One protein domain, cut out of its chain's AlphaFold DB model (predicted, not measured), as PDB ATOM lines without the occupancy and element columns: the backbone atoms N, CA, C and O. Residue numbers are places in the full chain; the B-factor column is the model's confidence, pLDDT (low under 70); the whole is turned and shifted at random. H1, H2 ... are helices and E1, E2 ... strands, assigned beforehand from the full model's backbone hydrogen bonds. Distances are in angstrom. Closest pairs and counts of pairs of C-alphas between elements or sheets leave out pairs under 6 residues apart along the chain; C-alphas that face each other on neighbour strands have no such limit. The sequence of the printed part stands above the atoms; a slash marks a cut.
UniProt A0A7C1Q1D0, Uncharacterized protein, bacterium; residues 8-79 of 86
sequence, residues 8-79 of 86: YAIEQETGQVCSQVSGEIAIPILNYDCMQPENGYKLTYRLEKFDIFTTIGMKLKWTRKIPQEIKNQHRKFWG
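What this domain is: This is residues 8 to 79 of the 86 residues of an uncharacterized protein of bacterium (UniProt A0A7C1Q1D0). A strongly twisted sheet of five strands has helix H2 slanting over one face and the very short H1 on the opposite face, while the long loop of residues 31 to 44, between E3 and E4, reaches away at one end. The printed part has 72 residues, in the order E1 E2 E3 E4 H1 E5 H2. The antiparallel sheet runs E4 E3 E2 E1 E5, and the class is mixed, helices and strands. It is only just compact, close to loose, with a radius of gyration of the C-alphas of 13.0 A and spans of 39 by 27 by 21 A.

How they stand to each other: Look first at E1, residues 8 to 11, E2, 17 to 21, E3, 24 to 30, and E4, 45 to 51: they form a meander, each strand the antiparallel neighbour of the one before. Find N 18 and O 9 at 2.8 A, N 26 and O 19 at 2.7 A, and N 29 and O 46 at 2.8 A. E5, residues 60 to 62, is an edge strand beside E1, with N 61 and O 10 at 2.8 A. H2, residues 68 to 77, is on the sheet at a height of 9.2 A, slantwise to the strands at 42 degrees to E2 on the local plane; its closest C-alphas to E2 are His 74 and Ser 19, 6.7 A. H1, residues 52 to 55, is on the opposite face, over E3 at a height of 8.3 A; C-alphas 52 and 24, the closest, are 5.1 A apart. Every O i to N i+4 pair of H2 is within hydrogen-bond range; H1 is too short for one.

Where its parts are: Find C-alpha 8 at (-26.068, -4.107, -68.512), where E1 begins. E3 spans 19.0 A, E4 18.9 A and E2 13.8 A. H2 runs 14.1 A to C-alpha 77 at (-26.973, 8.854, -68.201).

The domain as a whole: The farthest C-alphas, Ser 22 and Glu 38, are 39.7 A apart. The link E3 to E4 is long; the others are tight. The printed part has no cut, and no printed residue is under 70 in pLDDT.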
ATOM      1  N   TYR A   8     -27.161  -4.361 -67.576       98.00
ATOM      2  CA  TYR A   8     -26.068  -4.107 -68.512       98.00
ATOM      3  C   TYR A   8     -25.858  -5.307 -69.423       98.00
ATOM      4  O   TYR A   8     -26.002  -6.456 -68.993       98.00
ATOM      5  N   ALA A   9     -25.466  -5.027 -70.657       97.75
ATOM      6  CA  ALA A   9     -25.070  -6.021 -71.636       97.75
ATOM      7  C   ALA A   9     -23.781  -5.588 -72.329       97.75
ATOM      8  O   ALA A   9     -23.463  -4.402 -72.374       97.75
ATOM      9  N   ILE A  10     -23.048  -6.560 -72.858       97.81
ATOM     10  CA  ILE A  10     -21.941  -6.339 -73.784       97.81
ATOM     11  C   ILE A  10     -22.426  -6.770 -75.164       97.81
ATOM     12  O   ILE A  10     -22.889  -7.903 -75.314       97.81
ATOM     13  N   GLU A  11     -22.339  -5.882 -76.145       95.81
ATOM     14  CA  GLU A  11     -22.525  -6.223 -77.552       95.81
ATOM     15  C   GLU A  11     -21.288  -7.009 -78.013       95.81
ATOM     16  O   GLU A  11     -20.152  -6.583 -77.809       95.81
ATOM     17  N   GLN A  12     -21.499  -8.229 -78.502       95.38
ATOM     18  CA  GLN A  12     -20.425  -9.207 -78.665       95.38
ATOM     19  C   GLN A  12     -19.513  -8.936 -79.863       95.38
ATOM     20  O   GLN A  12     -18.397  -9.452 -79.864       95.38
ATOM     21  N   GLU A  13     -19.949  -8.166 -80.858       94.12
ATOM     22  CA  GLU A  13     -19.155  -7.888 -82.061       94.12
ATOM     23  C   GLU A  13     -18.187  -6.714 -81.851       94.12
ATOM     24  O   GLU A  13     -17.043  -6.754 -82.299       94.12
ATOM     25  N   THR A  14     -18.608  -5.702 -81.099       92.50
ATOM     26  CA  THR A  14     -17.858  -4.467 -80.825       92.50
ATOM     27  C   THR A  14     -17.242  -4.433 -79.427       92.50
ATOM     28  O   THR A  14     -16.368  -3.612 -79.151       92.50
ATOM     29  N   GLY A  15     -17.710  -5.286 -78.510       94.12
ATOM     30  CA  GLY A  15     -17.335  -5.252 -77.095       94.12
ATOM     31  C   GLY A  15     -17.918  -4.061 -76.326       94.12
ATOM     32  O   GLY A  15     -17.571  -3.852 -75.160       94.12
ATOM     33  N   GLN A  16     -18.794  -3.274 -76.952       95.31
ATOM     34  CA  GLN A  16     -19.380  -2.087 -76.347       95.31
ATOM     35  C   GLN A  16     -20.382  -2.446 -75.248       95.31
ATOM     36  O   GLN A  16     -21.104  -3.441 -75.321       95.31
ATOM     37  N   VAL A  17     -20.435  -1.613 -74.210       97.62
ATOM     38  CA  VAL A  17     -21.378  -1.792 -73.107       97.62
ATOM     39  C   VAL A  17     -22.666  -1.035 -73.404       97.62
ATOM     40  O   VAL A  17     -22.651   0.170 -73.633       97.62
ATOM     41  N   CYS A  18     -23.786  -1.745 -73.323       97.62
ATOM     42  CA  CYS A  18     -25.131  -1.190 -73.371       97.62
ATOM     43  C   CYS A  18     -25.784  -1.298 -71.988       97.62
ATOM     44  O   CYS A  18     -25.388  -2.107 -71.142       97.62
ATOM     45  N   SER A  19     -26.833  -0.513 -71.749       97.94
ATOM     46  CA  SER A  19     -27.615  -0.632 -70.511       97.94
ATOM     47  C   SER A  19     -29.098  -0.418 -70.736       97.94
ATOM     48  O   SER A  19     -29.454   0.485 -71.478       97.94
ATOM     49  N   GLN A  20     -29.945  -1.167 -70.044       97.25
ATOM     50  CA  GLN A  20     -31.396  -1.096 -70.176       97.25
ATOM     51  C   GLN A  20     -32.053  -0.618 -68.883       97.25
ATOM     52  O   GLN A  20     -31.672  -1.041 -67.785       97.25
ATOM     53  N   VAL A  21     -33.078   0.222 -69.035       96.88
ATOM     54  CA  VAL A  21     -33.988   0.649 -67.968       96.88
ATOM     55  C   VAL A  21     -35.411   0.727 -68.533       96.88
ATOM     56  O   VAL A  21     -35.678   1.495 -69.444       96.88
ATOM     57  N   SER A  22     -36.357  -0.022 -67.958       92.31
ATOM     58  CA  SER A  22     -37.802   0.104 -68.252       92.31
ATOM     59  C   SER A  22     -38.205   0.015 -69.738       92.31
ATOM     60  O   SER A  22     -39.073   0.765 -70.166       92.31
ATOM     61  N   GLY A  23     -37.614  -0.901 -70.510       92.06
ATOM     62  CA  GLY A  23     -37.942  -1.063 -71.937       92.06
ATOM     63  C   GLY A  23     -37.200  -0.104 -72.873       92.06
ATOM     64  O   GLY A  23     -37.324  -0.228 -74.081       92.06
ATOM     65  N   GLU A  24     -36.372   0.789 -72.333       97.12
ATOM     66  CA  GLU A  24     -35.437   1.605 -73.105       97.12
ATOM     67  C   GLU A  24     -34.020   1.033 -72.965       97.12
ATOM     68  O   GLU A  24     -33.653   0.512 -71.902       97.12
ATOM     69  N   ILE A  25     -33.201   1.178 -74.005       97.69
ATOM     70  CA  ILE A  25     -31.780   0.831 -73.991       97.69
ATOM     71  C   ILE A  25     -30.914   2.052 -74.307       97.69
ATOM     72  O   ILE A  25     -31.259   2.884 -75.136       97.69
ATOM     73  N   ALA A  26     -29.779   2.157 -73.622       97.94
ATOM     74  CA  ALA A  26     -28.721   3.107 -73.903       97.94
ATOM     75  C   ALA A  26     -27.611   2.378 -74.649       97.94
ATOM     76  O   ALA A  26     -27.046   1.419 -74.105       97.94
ATOM     77  N   ILE A  27     -27.314   2.849 -75.855       96.38
ATOM     78  CA  ILE A  27     -26.293   2.296 -76.745       96.38
ATOM     79  C   ILE A  27     -25.228   3.378 -76.974       96.38
ATOM     80  O   ILE A  27     -25.584   4.550 -77.133       96.38
ATOM     81  N   PRO A  28     -23.932   3.032 -76.955       96.00
ATOM     82  CA  PRO A  28     -22.873   3.961 -77.320       96.00
ATOM     83  C   PRO A  28     -22.860   4.203 -78.833       96.00
ATOM     84  O   PRO A  28     -22.714   3.282 -79.629       96.00
ATOM     85  N   ILE A  29     -22.976   5.468 -79.218       94.19
ATOM     86  CA  ILE A  29     -22.915   5.950 -80.595       94.19
ATOM     87  C   ILE A  29     -21.608   6.712 -80.777       94.19
ATOM     88  O   ILE A  29     -21.236   7.540 -79.938       94.19
ATOM     89  N   LEU A  30     -20.891   6.409 -81.859       93.50
ATOM     90  CA  LEU A  30     -19.641   7.082 -82.195       93.50
ATOM     91  C   LEU A  30     -19.916   8.548 -82.562       93.50
ATOM     92  O   LEU A  30     -20.765   8.845 -83.400       93.50
ATOM     93  N   ASN A  31     -19.181   9.469 -81.946       93.25
ATOM     94  CA  ASN A  31     -19.273  10.898 -82.229       93.25
ATOM     95  C   ASN A  31     -18.347  11.268 -83.388       93.25
ATOM     96  O   ASN A  31     -17.254  11.788 -83.158       93.25
ATOM     97  N   TYR A  32     -18.786  11.018 -84.622       90.38
ATOM     98  CA  TYR A  32     -18.016  11.378 -85.819       90.38
ATOM     99  C   TYR A  32     -17.643  12.866 -85.849       90.38
ATOM    100  O   TYR A  32     -16.499  13.197 -86.135       90.38
ATOM    101  N   ASP A  33     -18.551  13.750 -85.431       89.69
ATOM    102  CA  ASP A  33     -18.305  15.201 -85.408       89.69
ATOM    103  C   ASP A  33     -17.171  15.611 -84.452       89.69
ATOM    104  O   ASP A  33     -16.560  16.666 -84.608       89.69
ATOM    105  N   CYS A  34     -16.862  14.782 -83.452       89.25
ATOM    106  CA  CYS A  34     -15.774  15.029 -82.506       89.25
ATOM    107  C   CYS A  34     -14.436  14.415 -82.954       89.25
ATOM    108  O   CYS A  34     -13.421  14.605 -82.276       89.25
ATOM    109  N   MET A  35     -14.416  13.672 -84.063       92.31
ATOM    110  CA  MET A  35     -13.203  13.094 -84.638       92.31
ATOM    111  C   MET A  35     -12.552  14.126 -85.556       92.31
ATOM    112  O   MET A  35     -12.912  14.253 -86.721       92.31
ATOM    113  N   GLN A  36     -11.599  14.874 -85.009       91.25
ATOM    114  CA  GLN A  36     -10.954  15.990 -85.696       91.25
ATOM    115  C   GLN A  36      -9.445  15.723 -85.856       91.25
ATOM    116  O   GLN A  36      -8.866  15.010 -85.024       91.25
ATOM    117  N   PRO A  37      -8.775  16.271 -86.888       93.88
ATOM    118  CA  PRO A  37      -7.341  16.063 -87.097       93.88
ATOM    119  C   PRO A  37      -6.485  16.443 -85.877       93.88
ATOM    120  O   PRO A  37      -5.512  15.760 -85.563       93.88
ATOM    121  N   GLU A  38      -6.880  17.481 -85.137       94.62
ATOM    122  CA  GLU A  38      -6.138  18.039 -83.998       94.62
ATOM    123  C   GLU A  38      -6.062  17.078 -82.806       94.62
ATOM    124  O   GLU A  38      -5.148  17.178 -81.989       94.62
ATOM    125  N   ASN A  39      -7.006  16.138 -82.691       91.25
ATOM    126  CA  ASN A  39      -7.010  15.120 -81.638       91.25
ATOM    127  C   ASN A  39      -6.560  13.736 -82.129       91.25
ATOM    128  O   ASN A  39      -6.724  12.750 -81.406       91.25
ATOM    129  N   GLY A  40      -6.009  13.661 -83.346       92.94
ATOM    130  CA  GLY A  40      -5.594  12.408 -83.968       92.94
ATOM    131  C   GLY A  40      -6.765  11.470 -84.263       92.94
ATOM    132  O   GLY A  40      -6.594  10.256 -84.179       92.94
ATOM    133  N   TYR A  41      -7.951  12.017 -84.561       91.75
ATOM    134  CA  TYR A  41      -9.183  11.255 -84.804       91.75
ATOM    135  C   TYR A  41      -9.572  10.338 -83.639       91.75
ATOM    136  O   TYR A  41     -10.000   9.194 -83.824       91.75
ATOM    137  N   LYS A  42      -9.420  10.834 -82.408       93.31
ATOM    138  CA  LYS A  42      -9.739  10.071 -81.201       93.31
ATOM    139  C   LYS A  42     -11.201   9.612 -81.220       93.31
ATOM    140  O   LYS A  42     -12.121  10.428 -81.254       93.31
ATOM    141  N   LEU A  43     -11.411   8.299 -81.112       91.00
ATOM    142  CA  LEU A  43     -12.745   7.709 -81.002       91.00
ATOM    143  C   LEU A  43     -13.391   8.135 -79.681       91.00
ATOM    144  O   LEU A  43     -12.887   7.837 -78.595       91.00
ATOM    145  N   THR A  44     -14.519   8.830 -79.776       91.50
ATOM    146  CA  THR A  44     -15.327   9.216 -78.618       91.50
ATOM    147  C   THR A  44     -16.760   8.764 -78.828       91.50
ATOM    148  O   THR A  44     -17.265   8.779 -79.948       91.50
ATOM    149  N   TYR A  45     -17.416   8.352 -77.749       92.56
ATOM    150  CA  TYR A  45     -18.770   7.819 -77.797       92.56
ATOM    151  C   TYR A  45     -19.683   8.637 -76.894       92.56
ATOM    152  O   TYR A  45     -19.276   9.069 -75.812       92.56
ATOM    153  N   ARG A  46     -20.930   8.817 -77.322       94.69
ATOM    154  CA  ARG A  46     -22.027   9.287 -76.470       94.69
ATOM    155  C   ARG A  46     -23.043   8.172 -76.292       94.69
ATOM    156  O   ARG A  46     -23.182   7.322 -77.159       94.69
ATOM    157  N   LEU A  47     -23.762   8.177 -75.178       97.12
ATOM    158  CA  LEU A  47     -24.897   7.276 -74.997       97.12
ATOM    159  C   LEU A  47     -26.144   7.912 -75.607       97.12
ATOM    160  O   LEU A  47     -26.424   9.083 -75.354       97.12
ATOM    161  N   GLU A  48     -26.901   7.130 -76.367       97.12
ATOM    162  CA  GLU A  48     -28.218   7.514 -76.877       97.12
ATOM    163  C   GLU A  48     -29.278   6.510 -76.442       97.12
ATOM    164  O   GLU A  48     -28.983   5.326 -76.258       97.12
ATOM    165  N   LYS A  49     -30.505   7.002 -76.237       97.44
ATOM    166  CA  LYS A  49     -31.650   6.173 -75.861       97.44
ATOM    167  C   LYS A  49     -32.372   5.681 -77.099       97.44
ATOM    168  O   LYS A  49     -32.716   6.474 -77.970       97.44
ATOM    169  N   PHE A  50     -32.701   4.403 -77.080       96.75
ATOM    170  CA  PHE A  50     -33.546   3.753 -78.063       96.75
ATOM    171  C   PHE A  50     -34.591   2.887 -77.359       96.75
ATOM    172  O   PHE A  50     -34.449   2.543 -76.181       96.75
ATOM    173  N   ASP A  51     -35.635   2.521 -78.091       96.56
ATOM    174  CA  ASP A  51     -36.541   1.460 -77.667       96.56
ATOM    175  C   ASP A  51     -35.788   0.116 -77.643       96.56
ATOM    176  O   ASP A  51     -34.957  -0.142 -78.510       96.56
ATOM    177  N   ILE A  52     -36.046  -0.758 -76.667       93.56
ATOM    178  CA  ILE A  52     -35.375  -2.065 -76.577       93.56
ATOM    179  C   ILE A  52     -35.545  -2.917 -77.847       93.56
ATOM    180  O   ILE A  52     -34.676  -3.726 -78.156       93.56
ATOM    181  N   PHE A  53     -36.618  -2.732 -78.620       94.12
ATOM    182  CA  PHE A  53     -36.819  -3.453 -79.875       94.12
ATOM    183  C   PHE A  53     -35.784  -3.096 -80.951       94.12
ATOM    184  O   PHE A  53     -35.575  -3.893 -81.865       94.12
ATOM    185  N   THR A  54     -35.055  -1.979 -80.830       91.62
ATOM    186  CA  THR A  54     -33.941  -1.681 -81.748       91.62
ATOM    187  C   THR A  54     -32.770  -2.647 -81.589       91.62
ATOM    188  O   THR A  54     -31.897  -2.680 -82.450       91.62
ATOM    189  N   THR A  55     -32.736  -3.456 -80.521       90.75
ATOM    190  CA  THR A  55     -31.689  -4.466 -80.322       90.75
ATOM    191  C   THR A  55     -31.990  -5.804 -80.981       90.75
ATOM    192  O   THR A  55     -31.215  -6.748 -80.816       90.75
ATOM    193  N   ILE A  56     -33.121  -5.944 -81.678       91.62
ATOM    194  CA  ILE A  56     -33.435  -7.170 -82.416       91.62
ATOM    195  C   ILE A  56     -32.337  -7.400 -83.464       91.62
ATOM    196  O   ILE A  56     -32.073  -6.544 -84.301       91.62
ATOM    197  N   GLY A  57     -31.678  -8.558 -83.393       91.31
ATOM    198  CA  GLY A  57     -30.541  -8.909 -84.252       91.31
ATOM    199  C   GLY A  57     -29.163  -8.603 -83.654       91.31
ATOM    200  O   GLY A  57     -28.172  -9.143 -84.140       91.31
ATOM    201  N   MET A  58     -29.076  -7.827 -82.568       93.88
ATOM    202  CA  MET A  58     -27.814  -7.611 -81.854       93.88
ATOM    203  C   MET A  58     -27.457  -8.819 -80.979       93.88
ATOM    204  O   MET A  58     -28.309  -9.393 -80.293       93.88
ATOM    205  N   LYS A  59     -26.169  -9.167 -80.921       96.62
ATOM    206  CA  LYS A  59     -25.659 -10.217 -80.030       96.62
ATOM    207  C   LYS A  59     -25.315  -9.621 -78.669       96.62
ATOM    208  O   LYS A  59     -24.179  -9.239 -78.408       96.62
ATOM    209  N   LEU A  60     -26.311  -9.518 -77.791       96.50
ATOM    210  CA  LEU A  60     -26.140  -8.952 -76.451       96.50
ATOM    211  C   LEU A  60     -25.882 -10.035 -75.396       96.50
ATOM    212  O   LEU A  60     -26.726 -10.888 -75.126       96.50
ATOM    213  N   LYS A  61     -24.740  -9.940 -74.710       97.56
ATOM    214  CA  LYS A  61     -24.428 -10.737 -73.518       97.56
ATOM    215  C   LYS A  61     -24.725  -9.940 -72.250       97.56
ATOM    216  O   LYS A  61     -23.921  -9.112 -71.824       97.56
ATOM    217  N   TRP A  62     -25.852 -10.229 -71.606       96.75
ATOM    218  CA  TRP A  62     -26.228  -9.622 -70.325       96.75
ATOM    219  C   TRP A  62     -25.265 -10.016 -69.203       96.75
ATOM    220  O   TRP A  62     -24.948 -11.190 -69.009       96.75
ATOM    221  N   THR A  63     -24.778  -9.034 -68.445       97.50
ATOM    222  CA  THR A  63     -23.775  -9.268 -67.401       97.50
ATOM    223  C   THR A  63     -23.760  -8.162 -66.350       97.50
ATOM    224  O   THR A  63     -24.065  -7.005 -66.613       97.50
ATOM    225  N   ARG A  64     -23.346  -8.506 -65.126       95.12
ATOM    226  CA  ARG A  64     -23.012  -7.529 -64.069       95.12
ATOM    227  C   ARG A  64     -21.511  -7.225 -64.005       95.12
ATOM    228  O   ARG A  64     -21.106  -6.320 -63.271       95.12
ATOM    229  N   LYS A  65     -20.693  -7.992 -64.731       94.81
ATOM    230  CA  LYS A  65     -19.226  -7.935 -64.727       94.81
ATOM    231  C   LYS A  65     -18.731  -6.939 -65.780       94.81
ATOM    232  O   LYS A  65     -18.209  -7.339 -66.812       94.81
ATOM    233  N   ILE A  66     -18.938  -5.654 -65.513       95.19
ATOM    234  CA  ILE A  66     -18.356  -4.541 -66.275       95.19
ATOM    235  C   ILE A  66     -17.635  -3.587 -65.308       95.19
ATOM    236  O   ILE A  66     -18.026  -3.541 -64.130       95.19
ATOM    237  N   PRO A  67     -16.614  -2.838 -65.766       95.12
ATOM    238  CA  PRO A  67     -15.898  -1.879 -64.930       95.12
ATOM    239  C   PRO A  67     -16.841  -0.877 -64.259       95.12
ATOM    240  O   PRO A  67     -17.822  -0.427 -64.857       95.12
ATOM    241  N   GLN A  68     -16.547  -0.514 -63.008       95.50
ATOM    242  CA  GLN A  68     -17.370   0.438 -62.257       95.50
ATOM    243  C   GLN A  68     -17.461   1.796 -62.949       95.50
ATOM    244  O   GLN A  68     -18.526   2.406 -62.948       95.50
ATOM    245  N   GLU A  69     -16.368   2.264 -63.545       95.62
ATOM    246  CA  GLU A  69     -16.351   3.529 -64.272       95.62
ATOM    247  C   GLU A  69     -17.418   3.550 -65.375       95.62
ATOM    248  O   GLU A  69     -18.249   4.457 -65.412       95.62
ATOM    249  N   ILE A  70     -17.494   2.484 -66.179       96.00
ATOM    250  CA  ILE A  70     -18.520   2.341 -67.217       96.00
ATOM    251  C   ILE A  70     -19.917   2.250 -66.592       96.00
ATOM    252  O   ILE A  70     -20.831   2.950 -67.028       96.00
ATOM    253  N   LYS A  71     -20.106   1.480 -65.505       96.75
ATOM    254  CA  LYS A  71     -21.392   1.483 -64.773       96.75
ATOM    255  C   LYS A  71     -21.801   2.898 -64.391       96.75
ATOM    256  O   LYS A  71     -22.962   3.253 -64.549       96.75
ATOM    257  N   ASN A  72     -20.871   3.704 -63.897       97.12
ATOM    258  CA  ASN A  72     -21.147   5.059 -63.440       97.12
ATOM    259  C   ASN A  72     -21.471   6.014 -64.591       97.12
ATOM    260  O   ASN A  72     -22.366   6.843 -64.424       97.12
ATOM    261  N   GLN A  73     -20.843   5.858 -65.759       96.62
ATOM    262  CA  GLN A  73     -21.218   6.593 -66.974       96.62
ATOM    263  C   GLN A  73     -22.677   6.311 -67.364       96.62
ATOM    264  O   GLN A  73     -23.479   7.238 -67.493       96.62
ATOM    265  N   HIS A  74     -23.061   5.036 -67.443       97.56
ATOM    266  CA  HIS A  74     -24.436   4.635 -67.750       97.56
ATOM    267  C   HIS A  74     -25.428   5.034 -66.646       97.56
ATOM    268  O   HIS A  74     -26.524   5.509 -66.929       97.56
ATOM    269  N   ARG A  75     -25.060   4.902 -65.366       97.25
ATOM    270  CA  ARG A  75     -25.904   5.344 -64.242       97.25
ATOM    271  C   ARG A  75     -26.175   6.837 -64.309       97.25
ATOM    272  O   ARG A  75     -27.333   7.223 -64.202       97.25
ATOM    273  N   LYS A  76     -25.144   7.651 -64.552       97.12
ATOM    274  CA  LYS A  76     -25.293   9.097 -64.749       97.12
ATOM    275  C   LYS A  76     -26.246   9.394 -65.906       97.12
ATOM    276  O   LYS A  76     -27.155  10.199 -65.731       97.12
ATOM    277  N   PHE A  77     -26.091   8.707 -67.039       97.56
ATOM    278  CA  PHE A  77     -26.973   8.854 -68.201       97.56
ATOM    279  C   PHE A  77     -28.450   8.569 -67.880       97.56
ATOM    280  O   PHE A  77     -29.341   9.296 -68.313       97.56
ATOM    281  N   TRP A  78     -28.720   7.553 -67.060       96.75
ATOM    282  CA  TRP A  78     -30.076   7.203 -66.627       96.75
ATOM    283  C   TRP A  78     -30.586   7.981 -65.403       96.75
ATOM    284  O   TRP A  78     -31.685   7.697 -64.926       96.75
ATOM    285  N   GLY A  79     -29.814   8.930 -64.865       96.06
ATOM    286  CA  GLY A  79     -30.187   9.695 -63.669       96.06
ATOM    287  C   GLY A  79     -30.067   8.921 -62.348       96.06
ATOM    288  O   GLY A  79     -30.669   9.297 -61.345       96.06
TER     289      GLY A  79